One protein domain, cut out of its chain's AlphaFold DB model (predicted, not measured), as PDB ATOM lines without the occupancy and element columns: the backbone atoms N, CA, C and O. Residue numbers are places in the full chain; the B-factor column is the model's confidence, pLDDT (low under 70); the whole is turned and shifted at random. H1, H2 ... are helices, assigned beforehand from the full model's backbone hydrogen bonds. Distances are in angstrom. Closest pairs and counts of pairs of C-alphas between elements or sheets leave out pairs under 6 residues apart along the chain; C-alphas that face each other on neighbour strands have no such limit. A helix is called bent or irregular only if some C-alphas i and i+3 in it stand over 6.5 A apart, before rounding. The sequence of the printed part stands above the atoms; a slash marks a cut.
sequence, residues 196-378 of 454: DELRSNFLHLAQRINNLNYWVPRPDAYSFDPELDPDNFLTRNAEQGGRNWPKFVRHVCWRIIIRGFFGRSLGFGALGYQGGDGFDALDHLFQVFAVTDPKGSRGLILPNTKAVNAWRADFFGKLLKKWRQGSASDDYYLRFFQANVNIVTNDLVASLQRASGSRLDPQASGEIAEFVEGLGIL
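Overview. This is residues 196 to 378 of the 454 residues of an uncharacterized protein of Fusarium sp. AF-4 (UniProt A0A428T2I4). Two long helices, H3 and H7, run side by side in opposite directions as the core, with H8 folded back on H7 and H1 packed on H8. H4, H5 and H6 gather at one end of this pair, and short H2 packs on H3 at the other. The 183 printed residues hold eight named helices, H1 to H8 in order, and no named strand: all helix. The whole is compact, radius of gyration of the C-alphas 18.3 A, spans 54 by 41 by 34 A.

Arrangement. Start at H1, residues 196 to 214, which touches H8, residues 364 to 378, at a shallow tilt of 19 degrees, opposite ways; their closest C-alphas, Leu 205 and Phe 371, are 5.9 A apart. H2, residues 233 to 236, touches H3, residues 238 to 262, closest at C-alphas Leu 234 and Asn 244, 7.0 A. With residues 249 to 260 alone, H3 touches H7, residues 332 to 355, at 16 degrees, closest at C-alphas Gly 260 and Val 344, 5.7 A. H4, residues 265 to 271, forms a hairpin with H5, residues 277 to 289, closest at C-alphas Leu 271 and Gly 278, 5.2 A. H6, residues 306 to 324, only just touches H7, with 3 pairs of C-alphas within 8 A, closest Trp 323 and Leu 334, 6.9 A. H7 and H8 form a hairpin, closest at C-alphas Thr 345 and Ala 369, 5.6 A. Every O i to N i+4 pair is within hydrogen-bond range in H6, H7 and H8, but 13 of 15 in H1, 15 of 21 in H3, 6 of 9 in H5 and 0 of 3 in H4, where 3 of 4 O i to N i+3 pairs are; H2 is too short for such a pair.

Along the chain. Find C-alpha 196 at (100.431, 137.853, 207.827), where H1 begins, and C-alpha 378 at (111.250, 132.756, 214.080), where H8 ends. H7 spans 34.7 A and H3 31.0 A, with a kink of 65 degrees near residue 245. H3 is irregular, C-alphas 239 and 242 being 9.0 A apart, as is H4, 266 to 269 at 7.8 A, and only just H1, 210 to 213 at 6.52 A.

Size, cuts and confidence. The C-alphas farthest apart, Asp 220 and Ala 307, are 55.1 A apart. The printed part has no cut; the links H1 to H2 and H5 to H6 are long. Confidence is under 70 at residues 222 to 224, 241, 275, 294 to 298 and 328 to 329.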
ATOM      1  N   ASP A 196     100.130 138.191 209.221       82.62
ATOM      2  CA  ASP A 196     100.431 137.853 207.827       82.62
ATOM      3  C   ASP A 196     101.936 137.770 207.557       82.62
ATOM      4  O   ASP A 196     102.370 136.921 206.780       82.62
ATOM      5  N   GLU A 197     102.743 138.580 208.246       84.38
ATOM      6  CA  GLU A 197     104.204 138.513 208.163       84.38
ATOM      7  C   GLU A 197     104.720 137.226 208.823       84.38
ATOM      8  O   GLU A 197     105.449 136.462 208.193       84.38
ATOM      9  N   LEU A 198     104.245 136.909 210.037       87.69
ATOM     10  CA  LEU A 198     104.562 135.640 210.710       87.69
ATOM     11  C   LEU A 198     104.120 134.428 209.882       87.69
ATOM     12  O   LEU A 198     104.868 133.459 209.753       87.69
ATOM     13  N   ARG A 199     102.915 134.482 209.300       92.19
ATOM     14  CA  ARG A 199     102.390 133.454 208.392       92.19
ATOM     15  C   ARG A 199     103.317 133.272 207.195       92.19
ATOM     16  O   ARG A 199     103.671 132.139 206.887       92.19
ATOM     17  N   SER A 200     103.686 134.361 206.524       92.12
ATOM     18  CA  SER A 200     104.537 134.330 205.333       92.12
ATOM     19  C   SER A 200     105.910 133.731 205.645       92.12
ATOM     20  O   SER A 200     106.337 132.796 204.967       92.12
ATOM     21  N   ASN A 201     106.559 134.194 206.719       91.88
ATOM     22  CA  ASN A 201     107.874 133.707 207.141       91.88
ATOM     23  C   ASN A 201     107.832 132.216 207.498       91.88
ATOM     24  O   ASN A 201     108.661 131.439 207.020       91.88
ATOM     25  N   PHE A 202     106.838 131.792 208.285       96.19
ATOM     26  CA  PHE A 202     106.677 130.385 208.642       96.19
ATOM     27  C   PHE A 202     106.409 129.502 207.424       96.19
ATOM     28  O   PHE A 202     107.063 128.475 207.275       96.19
ATOM     29  N   LEU A 203     105.484 129.888 206.536       95.62
ATOM     30  CA  LEU A 203     105.161 129.092 205.347       95.62
ATOM     31  C   LEU A 203     106.342 129.006 204.376       95.62
ATOM     32  O   LEU A 203     106.546 127.960 203.766       95.62
ATOM     33  N   HIS A 204     107.152 130.062 204.268       95.62
ATOM     34  CA  HIS A 204     108.391 130.028 203.498       95.62
ATOM     35  C   HIS A 204     109.381 128.996 204.067       95.62
ATOM     36  O   HIS A 204     109.887 128.153 203.328       95.62
ATOM     37  N   LEU A 205     109.613 129.001 205.385       96.06
ATOM     38  CA  LEU A 205     110.485 128.023 206.056       96.06
ATOM     39  C   LEU A 205     109.921 126.594 205.974       96.06
ATOM     40  O   LEU A 205     110.655 125.653 205.672       96.06
ATOM     41  N   ALA A 206     108.611 126.430 206.156       95.44
ATOM     42  CA  ALA A 206     107.922 125.153 206.000       95.44
ATOM     43  C   ALA A 206     108.050 124.609 204.570       95.44
ATOM     44  O   ALA A 206     108.266 123.413 204.376       95.44
ATOM     45  N   GLN A 207     107.997 125.479 203.557       94.56
ATOM     46  CA  GLN A 207     108.204 125.074 202.169       94.56
ATOM     47  C   GLN A 207     109.631 124.567 201.921       94.56
ATOM     48  O   GLN A 207     109.806 123.609 201.170       94.56
ATOM     49  N   ARG A 208     110.648 125.143 202.577       94.88
ATOM     50  CA  ARG A 208     112.023 124.617 202.510       94.88
ATOM     51  C   ARG A 208     112.110 123.205 203.085       94.88
ATOM     52  O   ARG A 208     112.681 122.330 202.441       94.88
ATOM     53  N   ILE A 209     111.445 122.949 204.214       95.19
ATOM     54  CA  ILE A 209     111.318 121.594 204.777       95.19
ATOM     55  C   ILE A 209     110.579 120.664 203.808       95.19
ATOM     56  O   ILE A 209     110.990 119.524 203.612       95.19
ATOM     57  N   ASN A 210     109.523 121.134 203.143       92.62
ATOM     58  CA  ASN A 210     108.803 120.332 202.151       92.62
ATOM     59  C   ASN A 210     109.688 119.940 200.959       92.62
ATOM     60  O   ASN A 210     109.546 118.830 200.436       92.62
ATOM     61  N   ASN A 211     110.599 120.831 200.564       91.75
ATOM     62  CA  ASN A 211     111.552 120.621 199.478       91.75
ATOM     63  C   ASN A 211     112.725 119.709 199.879       91.75
ATOM     64  O   ASN A 211     113.372 119.156 198.995       91.75
ATOM     65  N   LEU A 212     112.956 119.451 201.176       90.12
ATOM     66  CA  LEU A 212     114.034 118.552 201.621       90.12
ATOM     67  C   LEU A 212     113.970 117.153 201.028       90.12
ATOM     68  O   LEU A 212     114.988 116.485 200.876       90.12
ATOM     69  N   ASN A 213     112.772 116.717 200.662       85.38
ATOM     70  CA  ASN A 213     112.535 115.408 200.076       85.38
ATOM     71  C   ASN A 213     113.319 115.160 198.781       85.38
ATOM     72  O   ASN A 213     113.526 114.002 198.428       85.38
ATOM     73  N   TYR A 214     113.773 116.211 198.089       86.31
ATOM     74  CA  TYR A 214     114.649 116.079 196.923       86.31
ATOM     75  C   TYR A 214     116.082 115.666 197.291       86.31
ATOM     76  O   TYR A 214     116.745 115.020 196.486       86.31
ATOM     77  N   TRP A 215     116.538 115.995 198.502       90.44
ATOM     78  CA  TRP A 215     117.902 115.740 198.981       90.44
ATOM     79  C   TRP A 215     118.000 114.573 199.974       90.44
ATOM     80  O   TRP A 215     119.098 114.125 200.302       90.44
ATOM     81  N   VAL A 216     116.859 114.073 200.460       90.31
ATOM     82  CA  VAL A 216     116.775 112.942 201.393       90.31
ATOM     83  C   VAL A 216     116.239 111.713 200.646       90.31
ATOM     84  O   VAL A 216     115.020 111.502 200.594       90.31
ATOM     85  N   PRO A 217     117.110 110.885 200.038       88.50
ATOM     86  CA  PRO A 217     116.659 109.729 199.280       88.50
ATOM     87  C   PRO A 217     116.062 108.669 200.202       88.50
ATOM     88  O   PRO A 217     116.515 108.445 201.327       88.50
ATOM     89  N   ARG A 218     115.053 107.970 199.684       86.75
ATOM     90  CA  ARG A 218     114.449 106.824 200.362       86.75
ATOM     91  C   ARG A 218     115.475 105.688 200.485       86.75
ATOM     92  O   ARG A 218     116.129 105.390 199.483       86.75
ATOM     93  N   PRO A 219     115.623 105.032 201.648       83.50
ATOM     94  CA  PRO A 219     116.459 103.840 201.781       83.50
ATOM     95  C   PRO A 219     115.893 102.666 200.957       83.50
ATOM     96  O   PRO A 219     114.687 102.593 200.716       83.50
ATOM     97  N   ASP A 220     116.758 101.750 200.508       77.31
ATOM     98  CA  ASP A 220     116.340 100.585 199.699       77.31
ATOM     99  C   ASP A 220     115.655  99.520 200.560       77.31
ATOM    100  O   ASP A 220     114.730  98.844 200.113       77.31
ATOM    101  N   ALA A 221     116.100  99.409 201.812       72.12
ATOM    102  CA  ALA A 221     115.493  98.586 202.837       72.12
ATOM    103  C   ALA A 221     114.994  99.477 203.973       72.12
ATOM    104  O   ALA A 221     115.685 100.371 204.459       72.12
ATOM    105  N   TYR A 222     113.780  99.193 204.408       66.94
ATOM    106  CA  TYR A 222     113.136  99.832 205.536       66.94
ATOM    107  C   TYR A 222     113.660  99.227 206.850       66.94
ATOM    108  O   TYR A 222     113.002  98.407 207.479       66.94
ATOM    109  N   SER A 223     114.891  99.583 207.239       59.94
ATOM    110  CA  SER A 223     115.434  99.301 208.576       59.94
ATOM    111  C   SER A 223     115.281 100.552 209.434       59.94
ATOM    112  O   SER A 223     116.144 101.432 209.417       59.94
ATOM    113  N   PHE A 224     114.146 100.688 210.109       66.94
ATOM    114  CA  PHE A 224     113.837 101.937 210.792       66.94
ATOM    115  C   PHE A 224     114.379 101.956 212.207       66.94
ATOM    116  O   PHE A 224     114.090 101.081 213.020       66.94
ATOM    117  N   ASP A 225     115.175 102.986 212.463       74.31
ATOM    118  CA  ASP A 225     115.572 103.396 213.795       74.31
ATOM    119  C   ASP A 225     114.302 103.676 214.628       74.31
ATOM    120  O   ASP A 225     113.545 104.590 214.268       74.31
ATOM    121  N   PRO A 226     114.045 102.920 215.714       81.94
ATOM    122  CA  PRO A 226     112.870 103.114 216.562       81.94
ATOM    123  C   PRO A 226     112.785 104.515 217.178       81.94
ATOM    124  O   PRO A 226     111.702 104.953 217.554       81.94
ATOM    125  N   GLU A 227     113.902 105.246 217.271       84.31
ATOM    126  CA  GLU A 227     113.874 106.642 217.705       84.31
ATOM    127  C   GLU A 227     113.241 107.556 216.652       84.31
ATOM    128  O   GLU A 227     112.638 108.571 216.995       84.31
ATOM    129  N   LEU A 228     113.394 107.244 215.362       85.06
ATOM    130  CA  LEU A 228     112.897 108.064 214.255       85.06
ATOM    131  C   LEU A 228     111.452 107.724 213.889       85.06
ATOM    132  O   LEU A 228     110.677 108.652 213.665       85.06
ATOM    133  N   ASP A 229     111.086 106.443 213.915       86.56
ATOM    134  CA  ASP A 229     109.732 105.951 213.621       86.56
ATOM    135  C   ASP A 229     109.163 105.089 214.773       86.56
ATOM    136  O   ASP A 229     109.009 103.875 214.617       86.56
ATOM    137  N   PRO A 230     108.865 105.677 215.949       86.81
ATOM    138  CA  PRO A 230     108.437 104.915 217.129       86.81
ATOM    139  C   PRO A 230     107.109 104.172 216.917       86.81
ATOM    140  O   PRO A 230     106.926 103.066 217.425       86.81
ATOM    141  N   ASP A 231     106.208 104.746 216.117       87.38
ATOM    142  CA  ASP A 231     104.872 104.202 215.846       87.38
ATOM    143  C   ASP A 231     104.832 103.320 214.587       87.38
ATOM    144  O   ASP A 231     103.752 102.948 214.108       87.38
ATOM    145  N   ASN A 232     106.001 102.981 214.029       86.38
ATOM    146  CA  ASN A 232     106.160 102.168 212.822       86.38
ATOM    147  C   ASN A 232     105.319 102.676 211.634       86.38
ATOM    148  O   ASN A 232     104.755 101.874 210.884       86.38
ATOM    149  N   PHE A 233     105.182 103.994 211.474       88.19
ATOM    150  CA  PHE A 233     104.369 104.635 210.441       88.19
ATOM    151  C   PHE A 233     104.724 104.134 209.039       88.19
ATOM    152  O   PHE A 233     103.828 103.809 208.252       88.19
ATOM    153  N   LEU A 234     106.017 104.041 208.719       86.56
ATOM    154  CA  LEU A 234     106.453 103.628 207.387       86.56
ATOM    155  C   LEU A 234     106.196 102.140 207.132       86.56
ATOM    156  O   LEU A 234     105.811 101.774 206.023       86.56
ATOM    157  N   THR A 235     106.349 101.297 208.154       83.69
ATOM    158  CA  THR A 235     106.028  99.865 208.075       83.69
ATOM    159  C   THR A 235     104.523  99.649 207.923       83.69
ATOM    160  O   THR A 235     104.099  98.911 207.035       83.69
ATOM    161  N   ARG A 236     103.703 100.330 208.736       85.00
ATOM    162  CA  ARG A 236     102.233 100.247 208.682       85.00
ATOM    163  C   ARG A 236     101.667 100.727 207.349       85.00
ATOM    164  O   ARG A 236     100.646 100.218 206.907       85.00
ATOM    165  N   ASN A 237     102.343 101.670 206.694       80.88
ATOM    166  CA  ASN A 237     101.899 102.246 205.430       80.88
ATOM    167  C   ASN A 237     102.780 101.854 204.226       80.88
ATOM    168  O   ASN A 237     102.795 102.567 203.217       80.88
ATOM    169  N   ALA A 238     103.503 100.731 204.307       76.19
ATOM    170  CA  ALA A 238     104.410 100.275 203.251       76.19
ATOM    171  C   ALA A 238     103.692 100.033 201.906       76.19
ATOM    172  O   ALA A 238     104.260 100.286 200.840       76.19
ATOM    173  N   GLU A 239     102.421  99.617 201.948       72.94
ATOM    174  CA  GLU A 239     101.577  99.357 200.769       72.94
ATOM    175  C   GLU A 239     101.293 100.614 199.933       72.94
ATOM    176  O   GLU A 239     101.121 100.536 198.717       72.94
ATOM    177  N   GLN A 240     101.310 101.798 200.553       70.44
ATOM    178  CA  GLN A 240     101.105 103.079 199.864       70.44
ATOM    179  C   GLN A 240     102.362 103.555 199.100       70.44
ATOM    180  O   GLN A 240     102.373 104.633 198.490       70.44
ATOM    181  N   GLY A 241     103.427 102.745 199.097       63.69
ATOM    182  CA  GLY A 241     104.652 102.966 198.341       63.69
ATOM    183  C   GLY A 241     105.423 104.221 198.767       63.69
ATOM    184  O   GLY A 241     105.342 104.697 199.897       63.69
ATOM    185  N   GLY A 242     106.190 104.801 197.835       71.69
ATOM    186  CA  GLY A 242     107.049 105.969 198.094       71.69
ATOM    187  C   GLY A 242     106.319 107.268 198.476       71.69
ATOM    188  O   GLY A 242     106.987 108.261 198.750       71.69
ATOM    189  N   ARG A 243     104.977 107.288 198.517       83.00
ATOM    190  CA  ARG A 243     104.170 108.491 198.811       83.00
ATOM    191  C   ARG A 243     104.280 108.968 200.259       83.00
ATOM    192  O   ARG A 243     104.118 110.158 200.511       83.00
ATOM    193  N   ASN A 244     104.578 108.065 201.191       87.69
ATOM    194  CA  ASN A 244     104.698 108.389 202.616       87.69
ATOM    195  C   ASN A 244     106.106 108.799 203.036       87.69
ATOM    196  O   ASN A 244     106.274 109.387 204.102       87.69
ATOM    197  N   TRP A 245     107.102 108.572 202.174       89.25
ATOM    198  CA  TRP A 245     108.473 108.993 202.442       89.25
ATOM    199  C   TRP A 245     108.586 110.515 202.639       89.25
ATOM    200  O   TRP A 245     109.090 110.929 203.683       89.25
ATOM    201  N   PRO A 246     108.014 111.363 201.756       91.50
ATOM    202  CA  PRO A 246     108.008 112.805 201.975       91.50
ATOM    203  C   PRO A 246     107.362 113.258 203.287       91.50
ATOM    204  O   PRO A 246     107.801 114.227 203.901       91.50
ATOM    205  N   LYS A 247     106.305 112.561 203.715       92.00
ATOM    206  CA  LYS A 247     105.552 112.873 204.936       92.00
ATOM    207  C   LYS A 247     106.368 112.541 206.181       92.00
ATOM    208  O   LYS A 247     106.455 113.352 207.097       92.00
ATOM    209  N   PHE A 248     107.025 111.384 206.162       91.75
ATOM    210  CA  PHE A 248     107.933 110.952 207.214       91.75
ATOM    211  C   PHE A 248     109.121 111.903 207.388       91.75
ATOM    212  O   PHE A 248     109.397 112.336 208.502       91.75
ATOM    213  N   VAL A 249     109.781 112.302 206.298       93.00
ATOM    214  CA  VAL A 249     110.905 113.253 206.363       93.00
ATOM    215  C   VAL A 249     110.459 114.584 206.975       93.00
ATOM    216  O   VAL A 249     111.112 115.079 207.891       93.00
ATOM    217  N   ARG A 250     109.307 115.134 206.551       94.81
ATOM    218  CA  ARG A 250     108.736 116.354 207.156       94.81
ATOM    219  C   ARG A 250     108.487 116.182 208.655       94.81
ATOM    220  O   ARG A 250     108.831 117.074 209.427       94.81
ATOM    221  N   HIS A 251     107.920 115.048 209.067       94.12
ATOM    222  CA  HIS A 251     107.682 114.745 210.477       94.12
ATOM    223  C   HIS A 251     108.977 114.735 211.295       94.12
ATOM    224  O   HIS A 251     109.055 115.414 212.318       94.12
ATOM    225  N   VAL A 252     110.008 114.023 210.824       93.88
ATOM    226  CA  VAL A 252     111.318 113.962 211.490       93.88
ATOM    227  C   VAL A 252     111.909 115.363 211.644       93.88
ATOM    228  O   VAL A 252     112.331 115.726 212.745       93.88
ATOM    229  N   CYS A 253     111.870 116.176 210.582       95.56
ATOM    230  CA  CYS A 253     112.330 117.563 210.628       95.56
ATOM    231  C   CYS A 253     111.604 118.359 211.712       95.56
ATOM    232  O   CYS A 253     112.240 118.919 212.608       95.56
ATOM    233  N   TRP A 254     110.270 118.386 211.666       96.06
ATOM    234  CA  TRP A 254     109.492 119.173 212.614       96.06
ATOM    235  C   TRP A 254     109.646 118.696 214.048       96.06
ATOM    236  O   TRP A 254     109.733 119.533 214.938       96.06
ATOM    237  N   ARG A 255     109.739 117.388 214.299       94.38
ATOM    238  CA  ARG A 255     109.932 116.863 215.655       94.38
ATOM    239  C   ARG A 255     111.241 117.356 216.273       94.38
ATOM    240  O   ARG A 255     111.254 117.759 217.434       94.38
ATOM    241  N   ILE A 256     112.323 117.375 215.494       94.75
ATOM    242  CA  ILE A 256     113.635 117.870 215.940       94.75
ATOM    243  C   ILE A 256     113.602 119.387 216.144       94.75
ATOM    244  O   ILE A 256     114.036 119.867 217.187       94.75
ATOM    245  N   ILE A 257     113.022 120.137 215.203       95.81
ATOM    246  CA  ILE A 257     112.876 121.601 215.293       95.81
ATOM    247  C   ILE A 257     112.035 122.006 216.509       95.81
ATOM    248  O   ILE A 257     112.421 122.896 217.269       95.81
ATOM    249  N   ILE A 258     110.878 121.364 216.696       94.81
ATOM    250  CA  ILE A 258     109.963 121.637 217.806       94.81
ATOM    251  C   ILE A 258     110.679 121.358 219.114       94.81
ATOM    252  O   ILE A 258     110.711 122.235 219.968       94.81
ATOM    253  N   ARG A 259     111.332 120.199 219.254       92.94
ATOM    254  CA  ARG A 259     112.130 119.889 220.442       92.94
ATOM    255  C   ARG A 259     113.219 120.940 220.674       92.94
ATOM    256  O   ARG A 259     113.306 121.463 221.778       92.94
ATOM    257  N   GLY A 260     113.984 121.277 219.638       93.56
ATOM    258  CA  GLY A 260     115.165 122.139 219.701       93.56
ATOM    259  C   GLY A 260     114.899 123.601 220.058       93.56
ATOM    260  O   GLY A 260     115.638 124.177 220.854       93.56
ATOM    261  N   PHE A 261     113.844 124.202 219.499       95.00
ATOM    262  CA  PHE A 261     113.553 125.633 219.676       95.00
ATOM    263  C   PHE A 261     112.251 125.925 220.426       95.00
ATOM    264  O   PHE A 261     112.124 126.977 221.055       95.00
ATOM    265  N   PHE A 262     111.284 125.009 220.378       92.38
ATOM    266  CA  PHE A 262     109.927 125.212 220.898       92.38
ATOM    267  C   PHE A 262     109.575 124.277 222.063       92.38
ATOM    268  O   PHE A 262     108.497 124.408 222.640       92.38
ATOM    269  N   GLY A 263     110.495 123.393 222.469       87.25
ATOM    270  CA  GLY A 263     110.322 122.494 223.612       87.25
ATOM    271  C   GLY A 263     110.174 123.248 224.934       87.25
ATOM    272  O   GLY A 263     109.548 122.754 225.868       87.25
ATOM    273  N   ARG A 264     110.679 124.489 224.998       86.56
ATOM    274  CA  ARG A 264     110.361 125.438 226.068       86.56
ATOM    275  C   ARG A 264     109.435 126.540 225.570       86.56
ATOM    276  O   ARG A 264     109.631 127.132 224.509       86.56
ATOM    277  N   SER A 265     108.468 126.861 226.420       83.44
ATOM    278  CA  SER A 265     107.423 127.841 226.144       83.44
ATOM    279  C   SER A 265     107.971 129.228 225.789       83.44
ATOM    280  O   SER A 265     108.940 129.703 226.378       83.44
ATOM    281  N   LEU A 266     107.264 129.922 224.889       87.50
ATOM    282  CA  LEU A 266     107.402 131.361 224.623       87.50
ATOM    283  C   LEU A 266     108.802 131.830 224.188       87.50
ATOM    284  O   LEU A 266     109.181 132.970 224.464       87.50
ATOM    285  N   GLY A 267     109.537 130.960 223.488       87.31
ATOM    286  CA  GLY A 267     110.812 131.284 222.845       87.31
ATOM    287  C   GLY A 267     112.055 131.058 223.697       87.31
ATOM    288  O   GLY A 267     113.164 131.223 223.203       87.31
ATOM    289  N   PHE A 268     111.899 130.608 224.945       90.19
ATOM    290  CA  PHE A 268     113.031 130.226 225.796       90.19
ATOM    291  C   PHE A 268     113.855 129.084 225.188       90.19
ATOM    292  O   PHE A 268     115.062 129.031 225.395       90.19
ATOM    293  N   GLY A 269     113.225 128.215 224.391       91.62
ATOM    294  CA  GLY A 269     113.908 127.117 223.711       91.62
ATOM    295  C   GLY A 269     114.857 127.587 222.611       91.62
ATOM    296  O   GLY A 269     115.760 126.842 222.253       91.62
ATOM    297  N   ALA A 270     114.738 128.829 222.121       93.50
ATOM    298  CA  ALA A 270     115.650 129.373 221.115       93.50
ATOM    299  C   ALA A 270     117.120 129.334 221.575       93.50
ATOM    300  O   ALA A 270     118.009 129.138 220.751       93.50
ATOM    301  N   LEU A 271     117.375 129.461 222.884       92.75
ATOM    302  CA  LEU A 271     118.723 129.435 223.472       92.75
ATOM    303  C   LEU A 271     119.146 128.052 223.990       92.75
ATOM    304  O   LEU A 271     120.242 127.918 224.525       92.75
ATOM    305  N   GLY A 272     118.285 127.040 223.857       89.56
ATOM    306  CA  GLY A 272     118.515 125.687 224.354       89.56
ATOM    307  C   GLY A 272     117.254 125.076 224.959       89.56
ATOM    308  O   GLY A 272     116.559 125.707 225.761       89.56
ATOM    309  N   TYR A 273     116.958 123.828 224.595       81.50
ATOM    310  CA  TYR A 273     115.767 123.132 225.086       81.50
ATOM    311  C   TYR A 273     116.019 122.280 226.335       81.50
ATOM    312  O   TYR A 273     115.122 122.162 227.168       81.50
ATOM    313  N   GLN A 274     117.214 121.699 226.478       81.75
ATOM    314  CA  GLN A 274     117.570 120.835 227.601       81.75
ATOM    315  C   GLN A 274     119.088 120.705 227.722       81.75
ATOM    316  O   GLN A 274     119.740 120.294 226.766       81.75
ATOM    317  N   GLY A 275     119.613 120.967 228.922       69.00
ATOM    318  CA  GLY A 275     121.040 120.852 229.218       69.00
ATOM    319  C   GLY A 275     121.893 121.906 228.502       69.00
ATOM    320  O   GLY A 275     121.577 122.369 227.408       69.00
ATOM    321  N   GLY A 276     122.991 122.303 229.141       79.44
ATOM    322  CA  GLY A 276     123.946 123.260 228.589       79.44
ATOM    323  C   GLY A 276     123.684 124.710 228.991       79.44
ATOM    324  O   GLY A 276     122.611 125.085 229.463       79.44
ATOM    325  N   ASP A 277     124.699 125.539 228.759       82.50
ATOM    326  CA  ASP A 277     124.823 126.862 229.371       82.50
ATOM    327  C   ASP A 277     123.647 127.810 229.067       82.50
ATOM    328  O   ASP A 277     123.214 128.564 229.938       82.50
ATOM    329  N   GLY A 278     123.098 127.762 227.847       83.44
ATOM    330  CA  GLY A 278     121.959 128.596 227.453       83.44
ATOM    331  C   GLY A 278     120.648 128.203 228.129       83.44
ATOM    332  O   GLY A 278     119.879 129.077 228.541       83.44
ATOM    333  N   PHE A 279     120.427 126.897 228.306       86.06
ATOM    334  CA  PHE A 279     119.302 126.385 229.077       86.06
ATOM    335  C   PHE A 279     119.449 126.787 230.546       86.06
ATOM    336  O   PHE A 279     118.526 127.388 231.091       86.06
ATOM    337  N   ASP A 280     120.607 126.531 231.157       86.31
ATOM    338  CA  ASP A 280     120.844 126.767 232.586       86.31
ATOM    339  C   ASP A 280     120.758 128.260 232.950       86.31
ATOM    340  O   ASP A 280     120.170 128.631 233.974       86.31
ATOM    341  N   ALA A 281     121.279 129.139 232.087       83.12
ATOM    342  CA  ALA A 281     121.217 130.586 232.280       83.12
ATOM    343  C   ALA A 281     119.774 131.115 232.270       83.12
ATOM    344  O   ALA A 281     119.415 131.975 233.080       83.12
ATOM    345  N   LEU A 282     118.932 130.602 231.366       84.69
ATOM    346  CA  LEU A 282     117.534 131.013 231.277       84.69
ATOM    347  C   LEU A 282     116.604 130.245 232.212       84.69
ATOM    348  O   LEU A 282     115.513 130.743 232.495       84.69
ATOM    349  N   ASP A 283     116.988 129.067 232.698       84.31
ATOM    350  CA  ASP A 283     116.112 128.255 233.536       84.31
ATOM    351  C   ASP A 283     115.838 128.923 234.880       84.31
ATOM    352  O   ASP A 283     114.683 129.045 235.275       84.31
ATOM    353  N   HIS A 284     116.867 129.489 235.513       78.31
ATOM    354  CA  HIS A 284     116.706 130.289 236.728       78.31
ATOM    355  C   HIS A 284     115.722 131.443 236.516       78.31
ATOM    356  O   HIS A 284     114.833 131.686 237.331       78.31
ATOM    357  N   LEU A 285     115.849 132.138 235.387       77.25
ATOM    358  CA  LEU A 285     114.991 133.260 235.037       77.25
ATOM    359  C   LEU A 285     113.552 132.812 234.758       77.25
ATOM    360  O   LEU A 285     112.607 133.460 235.200       77.25
ATOM    361  N   PHE A 286     113.378 131.689 234.061       82.38
ATOM    362  CA  PHE A 286     112.075 131.087 233.813       82.38
ATOM    363  C   PHE A 286     111.412 130.658 235.126       82.38
ATOM    364  O   PHE A 286     110.264 131.020 235.357       82.38
ATOM    365  N   GLN A 287     112.132 129.963 236.011       81.00
ATOM    366  CA  GLN A 287     111.623 129.482 237.299       81.00
ATOM    367  C   GLN A 287     111.191 130.618 238.238       81.00
ATOM    368  O   GLN A 287     110.216 130.456 238.965       81.00
ATOM    369  N   VAL A 288     111.855 131.779 238.195       78.50
ATOM    370  CA  VAL A 288     111.459 132.960 238.988       78.50
ATOM    371  C   VAL A 288     110.059 133.460 238.618       78.50
ATOM    372  O   VAL A 288     109.338 133.965 239.478       78.50
ATOM    373  N   PHE A 289     109.665 133.335 237.349       79.12
ATOM    374  CA  PHE A 289     108.376 133.832 236.860       79.12
ATOM    375  C   PHE A 289     107.341 132.737 236.630       79.12
ATOM    376  O   PHE A 289     106.153 133.047 236.528       79.12
ATOM    377  N   ALA A 290     107.770 131.487 236.487       83.38
ATOM    378  CA  ALA A 290     106.883 130.396 236.160       83.38
ATOM    379  C   ALA A 290     105.971 130.054 237.340       83.38
ATOM    380  O   ALA A 290     106.360 130.064 238.506       83.38
ATOM    381  N   VAL A 291     104.733 129.722 237.007       82.00
ATOM    382  CA  VAL A 291     103.724 129.223 237.933       82.00
ATOM    383  C   VAL A 291     103.352 127.808 237.526       82.00
ATOM    384  O   VAL A 291     103.448 127.444 236.354       82.00
ATOM    385  N   THR A 292     102.902 127.002 238.479       80.31
ATOM    386  CA  THR A 292     102.330 125.692 238.164       80.31
ATOM    387  C   THR A 292     101.083 125.880 237.306       80.31
ATOM    388  O   THR A 292     100.216 126.692 237.640       80.31
ATOM    389  N   ASP A 293     100.991 125.137 236.203       74.50
ATOM    390  CA  ASP A 293      99.809 125.102 235.349       74.50
ATOM    391  C   ASP A 293      98.575 124.751 236.198       74.50
ATOM    392  O   ASP A 293      98.517 123.650 236.753       74.50
ATOM    393  N   PRO A 294      97.562 125.636 236.295       63.72
ATOM    394  CA  PRO A 294      96.345 125.363 237.057       63.72
ATOM    395  C   PRO A 294      95.596 124.116 236.575       63.72
ATOM    396  O   PRO A 294      94.807 123.545 237.325       63.72
ATOM    397  N   LYS A 295      95.816 123.704 235.319       67.62
ATOM    398  CA  LYS A 295      95.219 122.504 234.719       67.62
ATOM    399  C   LYS A 295      96.076 121.247 234.905       67.62
ATOM    400  O   LYS A 295      95.656 120.176 234.485       67.62
ATOM    401  N   GLY A 296      97.266 121.367 235.501       56.66
ATOM    402  CA  GLY A 296      98.179 120.259 235.803       56.66
ATOM    403  C   GLY A 296      98.830 119.584 234.589       56.66
ATOM    404  O   GLY A 296      99.666 118.707 234.761       56.66
ATOM    405  N   SER A 297      98.481 119.990 233.368       58.59
ATOM    406  CA  SER A 297      98.865 119.311 232.129       58.59
ATOM    407  C   SER A 297     100.267 119.654 231.615       58.59
ATOM    408  O   SER A 297     100.846 118.871 230.871       58.59
ATOM    409  N   ARG A 298     100.812 120.827 231.970       57.81
ATOM    410  CA  ARG A 298     102.027 121.386 231.339       57.81
ATOM    411  C   ARG A 298     103.189 121.667 232.299       57.81
ATOM    412  O   ARG A 298     104.172 122.279 231.893       57.81
ATOM    413  N   GLY A 299     103.093 121.256 233.566       72.94
ATOM    414  CA  GLY A 299     104.118 121.556 234.572       72.94
ATOM    415  C   GLY A 299     104.217 123.059 234.878       72.94
ATOM    416  O   GLY A 299     103.221 123.670 235.261       72.94
ATOM    417  N   LEU A 300     105.411 123.646 234.737       76.62
ATOM    418  CA  LEU A 300     105.671 125.078 234.953       76.62
ATOM    419  C   LEU A 300     105.398 125.898 233.681       76.62
ATOM    420  O   LEU A 300     105.961 125.624 232.622       76.62
ATOM    421  N   ILE A 301     104.583 126.949 233.793       82.19
ATOM    422  CA  ILE A 301     104.225 127.851 232.689       82.19
ATOM    423  C   ILE A 301     104.484 129.311 233.055       82.19
ATOM    424  O   ILE A 301     104.340 129.713 234.208       82.19
ATOM    425  N   LEU A 302     104.804 130.148 232.067       84.81
ATOM    426  CA  LEU A 302     104.850 131.593 232.285       84.81
ATOM    427  C   LEU A 302     103.425 132.160 232.367       84.81
ATOM    428  O   LEU A 302     102.635 131.965 231.435       84.81
ATOM    429  N   PRO A 303     103.078 132.889 233.441       86.69
ATOM    430  CA  PRO A 303     101.742 133.427 233.610       86.69
ATOM    431  C   PRO A 303     101.469 134.487 232.542       86.69
ATOM    432  O   PRO A 303     102.276 135.384 232.287       86.69
ATOM    433  N   ASN A 304     100.293 134.403 231.929       86.69
ATOM    434  CA  ASN A 304      99.872 135.328 230.886       86.69
ATOM    435  C   ASN A 304      99.391 136.655 231.496       86.69
ATOM    436  O   ASN A 304      98.196 136.889 231.670       86.69
ATOM    437  N   THR A 305     100.345 137.509 231.875       87.56
ATOM    438  CA  THR A 305     100.112 138.840 232.455       87.56
ATOM    439  C   THR A 305     100.808 139.912 231.626       87.56
ATOM    440  O   THR A 305     101.846 139.653 231.016       87.56
ATOM    441  N   LYS A 306     100.286 141.149 231.639       85.62
ATOM    442  CA  LYS A 306     100.890 142.271 230.894       85.62
ATOM    443  C   LYS A 306     102.367 142.480 231.247       85.62
ATOM    444  O   LYS A 306     103.179 142.655 230.349       85.62
ATOM    445  N   ALA A 307     102.712 142.424 232.537       84.00
ATOM    446  CA  ALA A 307     104.074 142.671 233.009       84.00
ATOM    447  C   ALA A 307     105.062 141.589 232.547       84.00
ATOM    448  O   ALA A 307     106.112 141.922 232.001       84.00
ATOM    449  N   VAL A 308     104.716 140.306 232.712       86.94
ATOM    450  CA  VAL A 308     105.582 139.188 232.295       86.94
ATOM    451  C   VAL A 308     105.725 139.147 230.779       86.94
ATOM    452  O   VAL A 308     106.835 139.025 230.264       86.94
ATOM    453  N   ASN A 309     104.622 139.323 230.053       89.31
ATOM    454  CA  ASN A 309     104.641 139.338 228.597       89.31
ATOM    455  C   ASN A 309     105.469 140.497 228.036       89.31
ATOM    456  O   ASN A 309     106.198 140.299 227.068       89.31
ATOM    457  N   ALA A 310     105.372 141.687 228.630       87.88
ATOM    458  CA  ALA A 310     106.137 142.839 228.181       87.88
ATOM    459  C   ALA A 310     107.630 142.717 228.476       87.88
ATOM    460  O   ALA A 310     108.441 143.015 227.606       87.88
ATOM    461  N   TRP A 311     107.985 142.239 229.669       87.38
ATOM    462  CA  TRP A 311     109.376 141.969 230.017       87.38
ATOM    463  C   TRP A 311     110.001 140.929 229.074       87.38
ATOM    464  O   TRP A 311     111.068 141.173 228.514       87.38
ATOM    465  N   ARG A 312     109.304 139.808 228.835       90.62
ATOM    466  CA  ARG A 312     109.747 138.763 227.899       90.62
ATOM    467  C   ARG A 312     109.946 139.338 226.495       90.62
ATOM    468  O   ARG A 312     110.998 139.138 225.894       90.62
ATOM    469  N   ALA A 313     108.944 140.060 225.997       91.06
ATOM    470  CA  ALA A 313     108.964 140.672 224.675       91.06
ATOM    471  C   ALA A 313     110.146 141.639 224.499       91.06
ATOM    472  O   ALA A 313     110.828 141.591 223.480       91.06
ATOM    473  N   ASP A 314     110.418 142.482 225.499       88.88
ATOM    474  CA  ASP A 314     111.550 143.416 225.488       88.88
ATOM    475  C   ASP A 314     112.900 142.685 225.498       88.88
ATOM    476  O   ASP A 314     113.778 143.001 224.693       88.88
ATOM    477  N   PHE A 315     113.054 141.668 226.354       90.31
ATOM    478  CA  PHE A 315     114.275 140.865 226.430       90.31
ATOM    479  C   PHE A 315     114.609 140.213 225.080       90.31
ATOM    480  O   PHE A 315     115.688 140.442 224.525       90.31
ATOM    481  N   PHE A 316     113.668 139.455 224.512       92.25
ATOM    482  CA  PHE A 316     113.891 138.781 223.233       92.25
ATOM    483  C   PHE A 316     113.908 139.751 222.047       92.25
ATOM    484  O   PHE A 316     114.643 139.521 221.092       92.25
ATOM    485  N   GLY A 317     113.178 140.867 222.109       90.50
ATOM    486  CA  GLY A 317     113.224 141.918 221.090       90.50
ATOM    487  C   GLY A 317     114.595 142.591 221.003       90.50
ATOM    488  O   GLY A 317     115.111 142.806 219.906       90.50
ATOM    489  N   LYS A 318     115.236 142.859 222.148       89.75
ATOM    490  CA  LYS A 318     116.625 143.345 222.199       89.75
ATOM    491  C   LYS A 318     117.598 142.320 221.634       89.75
ATOM    492  O   LYS A 318     118.490 142.698 220.875       89.75
ATOM    493  N   LEU A 319     117.410 141.045 221.971       91.25
ATOM    494  CA  LEU A 319     118.243 139.959 221.468       91.25
ATOM    495  C   LEU A 319     118.137 139.834 219.940       91.25
ATOM    496  O   LEU A 319     119.146 139.898 219.242       91.25
ATOM    497  N   LEU A 320     116.912 139.777 219.414       91.00
ATOM    498  CA  LEU A 320     116.624 139.718 217.981       91.00
ATOM    499  C   LEU A 320     117.195 140.928 217.227       91.00
ATOM    500  O   LEU A 320     117.785 140.776 216.158       91.00
ATOM    501  N   LYS A 321     117.059 142.138 217.787       89.56
ATOM    502  CA  LYS A 321     117.626 143.356 217.194       89.56
ATOM    503  C   LYS A 321     119.148 143.271 217.086       89.56
ATOM    504  O   LYS A 321     119.686 143.578 216.027       89.56
ATOM    505  N   LYS A 322     119.832 142.833 218.148       90.50
ATOM    506  CA  LYS A 322     121.293 142.653 218.143       90.50
ATOM    507  C   LYS A 322     121.742 141.564 217.166       90.50
ATOM    508  O   LYS A 322     122.737 141.761 216.476       90.50
ATOM    509  N   TRP A 323     120.996 140.458 217.070       90.19
ATOM    510  CA  TRP A 323     121.262 139.399 216.091       90.19
ATOM    511  C   TRP A 323     121.238 139.947 214.662       90.19
ATOM    512  O   TRP A 323     122.217 139.823 213.932       90.19
ATOM    513  N   ARG A 324     120.169 140.667 214.295       88.44
ATOM    514  CA  ARG A 324     120.016 141.286 212.965       88.44
ATOM    515  C   ARG A 324     121.066 142.362 212.656       88.44
ATOM    516  O   ARG A 324     121.303 142.659 211.493       88.44
ATOM    517  N   GLN A 325     121.686 142.954 213.678       87.62
ATOM    518  CA  GLN A 325     122.775 143.929 213.536       87.62
ATOM    519  C   GLN A 325     124.163 143.276 213.409       87.62
ATOM    520  O   GLN A 325     125.150 143.991 213.245       87.62
ATOM    521  N   GLY A 326     124.261 141.944 213.490       80.19
ATOM    522  CA  GLY A 326     125.527 141.216 213.401       80.19
ATOM    523  C   GLY A 326     126.377 141.268 214.675       80.19
ATOM    524  O   GLY A 326     127.550 140.912 214.640       80.19
ATOM    525  N   SER A 327     125.816 141.680 215.817       71.06
ATOM    526  CA  SER A 327     126.541 141.800 217.097       71.06
ATOM    527  C   SER A 327     126.613 140.485 217.891       71.06
ATOM    528  O   SER A 327     126.700 140.500 219.119       71.06
ATOM    529  N   ALA A 328     126.536 139.336 217.211       66.81
ATOM    530  CA  ALA A 328     126.432 138.017 217.836       66.81
ATOM    531  C   ALA A 328     127.661 137.626 218.671       66.81
ATOM    532  O   ALA A 328     127.526 136.935 219.679       66.81
ATOM    533  N   SER A 329     128.853 138.094 218.290       63.25
ATOM    534  CA  SER A 329     130.107 137.742 218.962       63.25
ATOM    535  C   SER A 329     130.218 138.299 220.380       63.25
ATOM    536  O   SER A 329     130.896 137.686 221.203       63.25
ATOM    537  N   ASP A 330     129.554 139.412 220.687       70.31
ATOM    538  CA  ASP A 330     129.813 140.190 221.908       70.31
ATOM    539  C   ASP A 330     128.739 139.986 222.988       70.31
ATOM    540  O   ASP A 330     128.938 140.364 224.142       70.31
ATOM    541  N   ASP A 331     127.608 139.366 222.639       86.56
ATOM    542  CA  ASP A 331     126.504 139.105 223.560       86.56
ATOM    543  C   ASP A 331     126.464 137.630 223.984       86.56
ATOM    544  O   ASP A 331     126.379 136.718 223.160       86.56
ATOM    545  N   TYR A 332     126.497 137.401 225.295       86.50
ATOM    546  CA  TYR A 332     126.476 136.070 225.900       86.50
ATOM    547  C   TYR A 332     125.266 135.229 225.460       86.50
ATOM    548  O   TYR A 332     125.427 134.056 225.130       86.50
ATOM    549  N   TYR A 333     124.074 135.827 225.363       89.38
ATOM    550  CA  TYR A 333     122.862 135.109 224.963       89.38
ATOM    551  C   TYR A 333     122.829 134.811 223.459       89.38
ATOM    552  O   TYR A 333     122.274 133.791 223.053       89.38
ATOM    553  N   LEU A 334     123.446 135.650 222.617       91.44
ATOM    554  CA  LEU A 334     123.540 135.375 221.177       91.44
ATOM    555  C   LEU A 334     124.490 134.221 220.865       91.44
ATOM    556  O   LEU A 334     124.221 133.449 219.947       91.44
ATOM    557  N   ARG A 335     125.547 134.041 221.665       90.31
ATOM    558  CA  ARG A 335     126.406 132.853 221.563       90.31
ATOM    559  C   ARG A 335     125.629 131.573 221.862       90.31
ATOM    560  O   ARG A 335     125.819 130.579 221.170       90.31
ATOM    561  N   PHE A 336     124.722 131.604 222.837       91.81
ATOM    562  CA  PHE A 336     123.845 130.468 223.134       91.81
ATOM    563  C   PHE A 336     122.827 130.196 222.046       91.81
ATOM    564  O   PHE A 336     122.640 129.042 221.674       91.81
ATOM    565  N   PHE A 337     122.224 131.248 221.496       93.62
ATOM    566  CA  PHE A 337     121.355 131.119 220.334       93.62
ATOM    567  C   PHE A 337     122.087 130.423 219.177       93.62
ATOM    568  O   PHE A 337     121.622 129.404 218.674       93.62
ATOM    569  N   GLN A 338     123.273 130.918 218.815       92.94
ATOM    570  CA  GLN A 338     124.080 130.350 217.736       92.94
ATOM    571  C   GLN A 338     124.517 128.907 218.030       92.94
ATOM    572  O   GLN A 338     124.456 128.049 217.150       92.94
ATOM    573  N   ALA A 339     124.926 128.613 219.266       92.62
ATOM    574  CA  ALA A 339     125.275 127.258 219.681       92.62
ATOM    575  C   ALA A 339     124.078 126.305 219.560       92.62
ATOM    576  O   ALA A 339     124.233 125.205 219.033       92.62
ATOM    577  N   ASN A 340     122.884 126.733 219.976       94.88
ATOM    578  CA  ASN A 340     121.675 125.926 219.861       94.88
ATOM    579  C   ASN A 340     121.269 125.710 218.393       94.88
ATOM    580  O   ASN A 340     120.942 124.588 218.021       94.88
ATOM    581  N   VAL A 341     121.373 126.732 217.533       95.31
ATOM    582  CA  VAL A 341     121.172 126.579 216.077       95.31
ATOM    583  C   VAL A 341     122.100 125.504 215.506       95.31
ATOM    584  O   VAL A 341     121.642 124.630 214.770       95.31
ATOM    585  N   ASN A 342     123.378 125.504 215.896       94.69
ATOM    586  CA  ASN A 342     124.336 124.488 215.459       94.69
ATOM    587  C   ASN A 342     123.980 123.087 215.976       94.69
ATOM    588  O   ASN A 342     124.054 122.125 215.215       94.69
ATOM    589  N   ILE A 343     123.575 122.961 217.244       95.00
ATOM    590  CA  ILE A 343     123.151 121.680 217.834       95.00
ATOM    591  C   ILE A 343     121.940 121.126 217.080       95.00
ATOM    592  O   ILE A 343     121.994 120.004 216.591       95.00
ATOM    593  N   VAL A 344     120.887 121.930 216.901       96.12
ATOM    594  CA  VAL A 344     119.667 121.509 216.195       96.12
ATOM    595  C   VAL A 344     119.961 121.160 214.733       96.12
ATOM    596  O   VAL A 344     119.417 120.186 214.213       96.12
ATOM    597  N   THR A 345     120.853 121.907 214.076       97.00
ATOM    598  CA  THR A 345     121.313 121.605 212.710       97.00
ATOM    599  C   THR A 345     121.999 120.242 212.657       97.00
ATOM    600  O   THR A 345     121.638 119.405 211.831       97.00
ATOM    601  N   ASN A 346     122.950 119.991 213.559       95.88
ATOM    602  CA  ASN A 346     123.686 118.730 213.624       95.88
ATOM    603  C   ASN A 346     122.764 117.546 213.943       95.88
ATOM    604  O   ASN A 346     122.858 116.510 213.284       95.88
ATOM    605  N   ASP A 347     121.844 117.708 214.894       95.06
ATOM    606  CA  ASP A 347     120.863 116.686 215.269       95.06
ATOM    607  C   ASP A 347     119.937 116.343 214.097       95.06
ATOM    608  O   ASP A 347     119.633 115.167 213.854       95.06
ATOM    609  N   LEU A 348     119.510 117.356 213.336       95.81
ATOM    610  CA  LEU A 348     118.671 117.174 212.158       95.81
ATOM    611  C   LEU A 348     119.428 116.473 211.026       95.81
ATOM    612  O   LEU A 348     118.928 115.483 210.491       95.81
ATOM    613  N   VAL A 349     120.644 116.920 210.703       95.69
ATOM    614  CA  VAL A 349     121.502 116.267 209.700       95.69
ATOM    615  C   VAL A 349     121.764 114.813 210.086       95.69
ATOM    616  O   VAL A 349     121.554 113.920 209.268       95.69
ATOM    617  N   ALA A 350     122.147 114.543 211.337       94.31
ATOM    618  CA  ALA A 350     122.402 113.189 211.821       94.31
ATOM    619  C   ALA A 350     121.151 112.301 211.739       94.31
ATOM    620  O   ALA A 350     121.231 111.136 211.348       94.31
ATOM    621  N   SER A 351     119.979 112.842 212.066       93.75
ATOM    622  CA  SER A 351     118.717 112.099 212.002       93.75
ATOM    623  C   SER A 351     118.278 111.812 210.567       93.75
ATOM    624  O   SER A 351     117.838 110.700 210.281       93.75
ATOM    625  N   LEU A 352     118.456 112.753 209.636       93.12
ATOM    626  CA  LEU A 352     118.177 112.531 208.212       93.12
ATOM    627  C   LEU A 352     119.208 111.601 207.554       93.12
ATOM    628  O   LEU A 352     118.851 110.788 206.699       93.12
ATOM    629  N   GLN A 353     120.470 111.651 207.990       91.81
ATOM    630  CA  GLN A 353     121.507 110.698 207.595       91.81
ATOM    631  C   GLN A 353     121.126 109.280 208.037       91.81
ATOM    632  O   GLN A 353     121.156 108.360 207.223       91.81
ATOM    633  N   ARG A 354     120.690 109.102 209.293       90.06
ATOM    634  CA  ARG A 354     120.171 107.818 209.794       90.06
ATOM    635  C   ARG A 354     118.947 107.355 209.001       90.06
ATOM    636  O   ARG A 354     118.935 106.226 208.521       90.06
ATOM    637  N   ALA A 355     117.965 108.234 208.789       88.56
ATOM    638  CA  ALA A 355     116.745 107.915 208.045       88.56
ATOM    639  C   ALA A 355     117.025 107.466 206.598       88.56
ATOM    640  O   ALA A 355     116.410 106.520 206.112       88.56
ATOM    641  N   SER A 356     117.957 108.123 205.907       88.50
ATOM    642  CA  SER A 356     118.296 107.841 204.501       88.50
ATOM    643  C   SER A 356     119.247 106.649 204.300       88.50
ATOM    644  O   SER A 356     119.615 106.347 203.160       88.50
ATOM    645  N   GLY A 357     119.663 105.965 205.372       86.62
ATOM    646  CA  GLY A 357     120.653 104.886 205.298       86.62
ATOM    647  C   GLY A 357     122.057 105.394 204.956       86.62
ATOM    648  O   GLY A 357     122.789 104.758 204.203       86.62
ATOM    649  N   SER A 358     122.417 106.563 205.485       86.00
ATOM    650  CA  SER A 358     123.667 107.281 205.236       86.00
ATOM    651  C   SER A 358     123.858 107.804 203.806       86.00
ATOM    652  O   SER A 358     124.987 107.915 203.328       86.00
ATOM    653  N   ARG A 359     122.760 108.145 203.122       87.56
ATOM    654  CA  ARG A 359     122.759 108.597 201.717       87.56
ATOM    655  C   ARG A 359     122.269 110.036 201.536       87.56
ATOM    656  O   ARG A 359     121.800 110.371 200.454       87.56
ATOM    657  N   LEU A 360     122.332 110.871 202.573       90.94
ATOM    658  CA  LEU A 360     121.938 112.277 202.471       90.94
ATOM    659  C   LEU A 360     122.799 112.993 201.425       90.94
ATOM    660  O   LEU A 360     124.021 112.830 201.405       90.94
ATOM    661  N   ASP A 361     122.166 113.796 200.573       91.75
ATOM    662  CA  ASP A 361     122.892 114.631 199.618       91.75
ATOM    663  C   ASP A 361     123.790 115.637 200.371       91.75
ATOM    664  O   ASP A 361     123.307 116.309 201.288       91.75
ATOM    665  N   PRO A 362     125.076 115.800 200.006       88.75
ATOM    666  CA  PRO A 362     125.957 116.789 200.628       88.75
ATOM    667  C   PRO A 362     125.423 118.231 200.598       88.75
ATOM    668  O   PRO A 362     125.748 119.018 201.489       88.75
ATOM    669  N   GLN A 363     124.602 118.587 199.604       89.31
ATOM    670  CA  GLN A 363     123.966 119.905 199.504       89.31
ATOM    671  C   GLN A 363     122.867 120.112 200.555       89.31
ATOM    672  O   GLN A 363     122.596 121.253 200.931       89.31
ATOM    673  N   ALA A 364     122.283 119.029 201.088       91.12
ATOM    674  CA  ALA A 364     121.236 119.107 202.101       91.12
ATOM    675  C   ALA A 364     121.711 119.850 203.352       91.12
ATOM    676  O   ALA A 364     120.945 120.602 203.935       91.12
ATOM    677  N   SER A 365     122.972 119.675 203.761       91.75
ATOM    678  CA  SER A 365     123.506 120.278 204.989       91.75
ATOM    679  C   SER A 365     123.450 121.807 204.978       91.75
ATOM    680  O   SER A 365     123.129 122.407 206.001       91.75
ATOM    681  N   GLY A 366     123.729 122.436 203.829       91.69
ATOM    682  CA  GLY A 366     123.635 123.892 203.679       91.69
ATOM    683  C   GLY A 366     122.187 124.373 203.756       91.69
ATOM    684  O   GLY A 366     121.871 125.263 204.540       91.69
ATOM    685  N   GLU A 367     121.292 123.711 203.020       93.38
ATOM    686  CA  GLU A 367     119.853 123.996 203.063       93.38
ATOM    687  C   GLU A 367     119.275 123.823 204.474       93.38
ATOM    688  O   GLU A 367     118.501 124.664 204.936       93.38
ATOM    689  N   ILE A 368     119.692 122.761 205.178       96.12
ATOM    690  CA  ILE A 368     119.316 122.476 206.564       96.12
ATOM    691  C   ILE A 368     119.765 123.593 207.493       96.12
ATOM    692  O   ILE A 368     118.936 124.120 208.234       96.12
ATOM    693  N   ALA A 369     121.037 123.983 207.437       95.94
ATOM    694  CA  ALA A 369     121.561 125.054 208.275       95.94
ATOM    695  C   ALA A 369     120.752 126.351 208.108       95.94
ATOM    696  O   ALA A 369     120.351 126.960 209.100       95.94
ATOM    697  N   GLU A 370     120.429 126.733 206.870       95.00
ATOM    698  CA  GLU A 370     119.719 127.984 206.612       95.00
ATOM    699  C   GLU A 370     118.267 127.991 207.122       95.00
ATOM    700  O   GLU A 370     117.838 128.976 207.732       95.00
ATOM    701  N   PHE A 371     117.464 126.940 206.888       95.50
ATOM    702  CA  PHE A 371     116.090 126.951 207.415       95.50
ATOM    703  C   PHE A 371     116.044 126.691 208.925       95.50
ATOM    704  O   PHE A 371     115.115 127.169 209.576       95.50
ATOM    705  N   VAL A 372     117.013 125.962 209.498       97.56
ATOM    706  CA  VAL A 372     117.118 125.776 210.955       97.56
ATOM    707  C   VAL A 372     117.440 127.106 211.627       97.56
ATOM    708  O   VAL A 372     116.763 127.471 212.588       97.56
ATOM    709  N   GLU A 373     118.394 127.874 211.093       96.25
ATOM    710  CA  GLU A 373     118.665 129.237 211.555       96.25
ATOM    711  C   GLU A 373     117.412 130.114 211.434       96.25
ATOM    712  O   GLU A 373     117.010 130.759 212.405       96.25
ATOM    713  N   GLY A 374     116.733 130.078 210.283       96.06
ATOM    714  CA  GLY A 374     115.491 130.819 210.065       96.06
ATOM    715  C   GLY A 374     114.382 130.471 211.066       96.06
ATOM    716  O   GLY A 374     113.681 131.361 211.548       96.06
ATOM    717  N   LEU A 375     114.242 129.199 211.442       96.62
ATOM    718  CA  LEU A 375     113.282 128.756 212.458       96.62
ATOM    719  C   LEU A 375     113.698 129.137 213.882       96.62
ATOM    720  O   LEU A 375     112.834 129.464 214.695       96.62
ATOM    721  N   GLY A 376     114.998 129.156 214.177       95.56
ATOM    722  CA  GLY A 376     115.520 129.725 215.417       95.56
ATOM    723  C   GLY A 376     115.209 131.221 215.524       95.56
ATOM    724  O   GLY A 376     114.742 131.691 216.563       95.56
ATOM    725  N   ILE A 377     115.390 131.972 214.432       95.25
ATOM    726  CA  ILE A 377     115.035 133.397 214.359       95.25
ATOM    727  C   ILE A 377     113.524 133.576 214.532       95.25
ATOM    728  O   ILE A 377     113.106 134.433 215.308       95.25
ATOM    729  N   LEU A 378     112.702 132.738 213.893       95.19
ATOM    730  CA  LEU A 378     111.250 132.756 214.080       95.19
ATOM    731  C   LEU A 378     110.867 132.513 215.549       95.19
ATOM    732  O   LEU A 378     109.971 133.178 216.069       95.19
TER     733      LEU A 378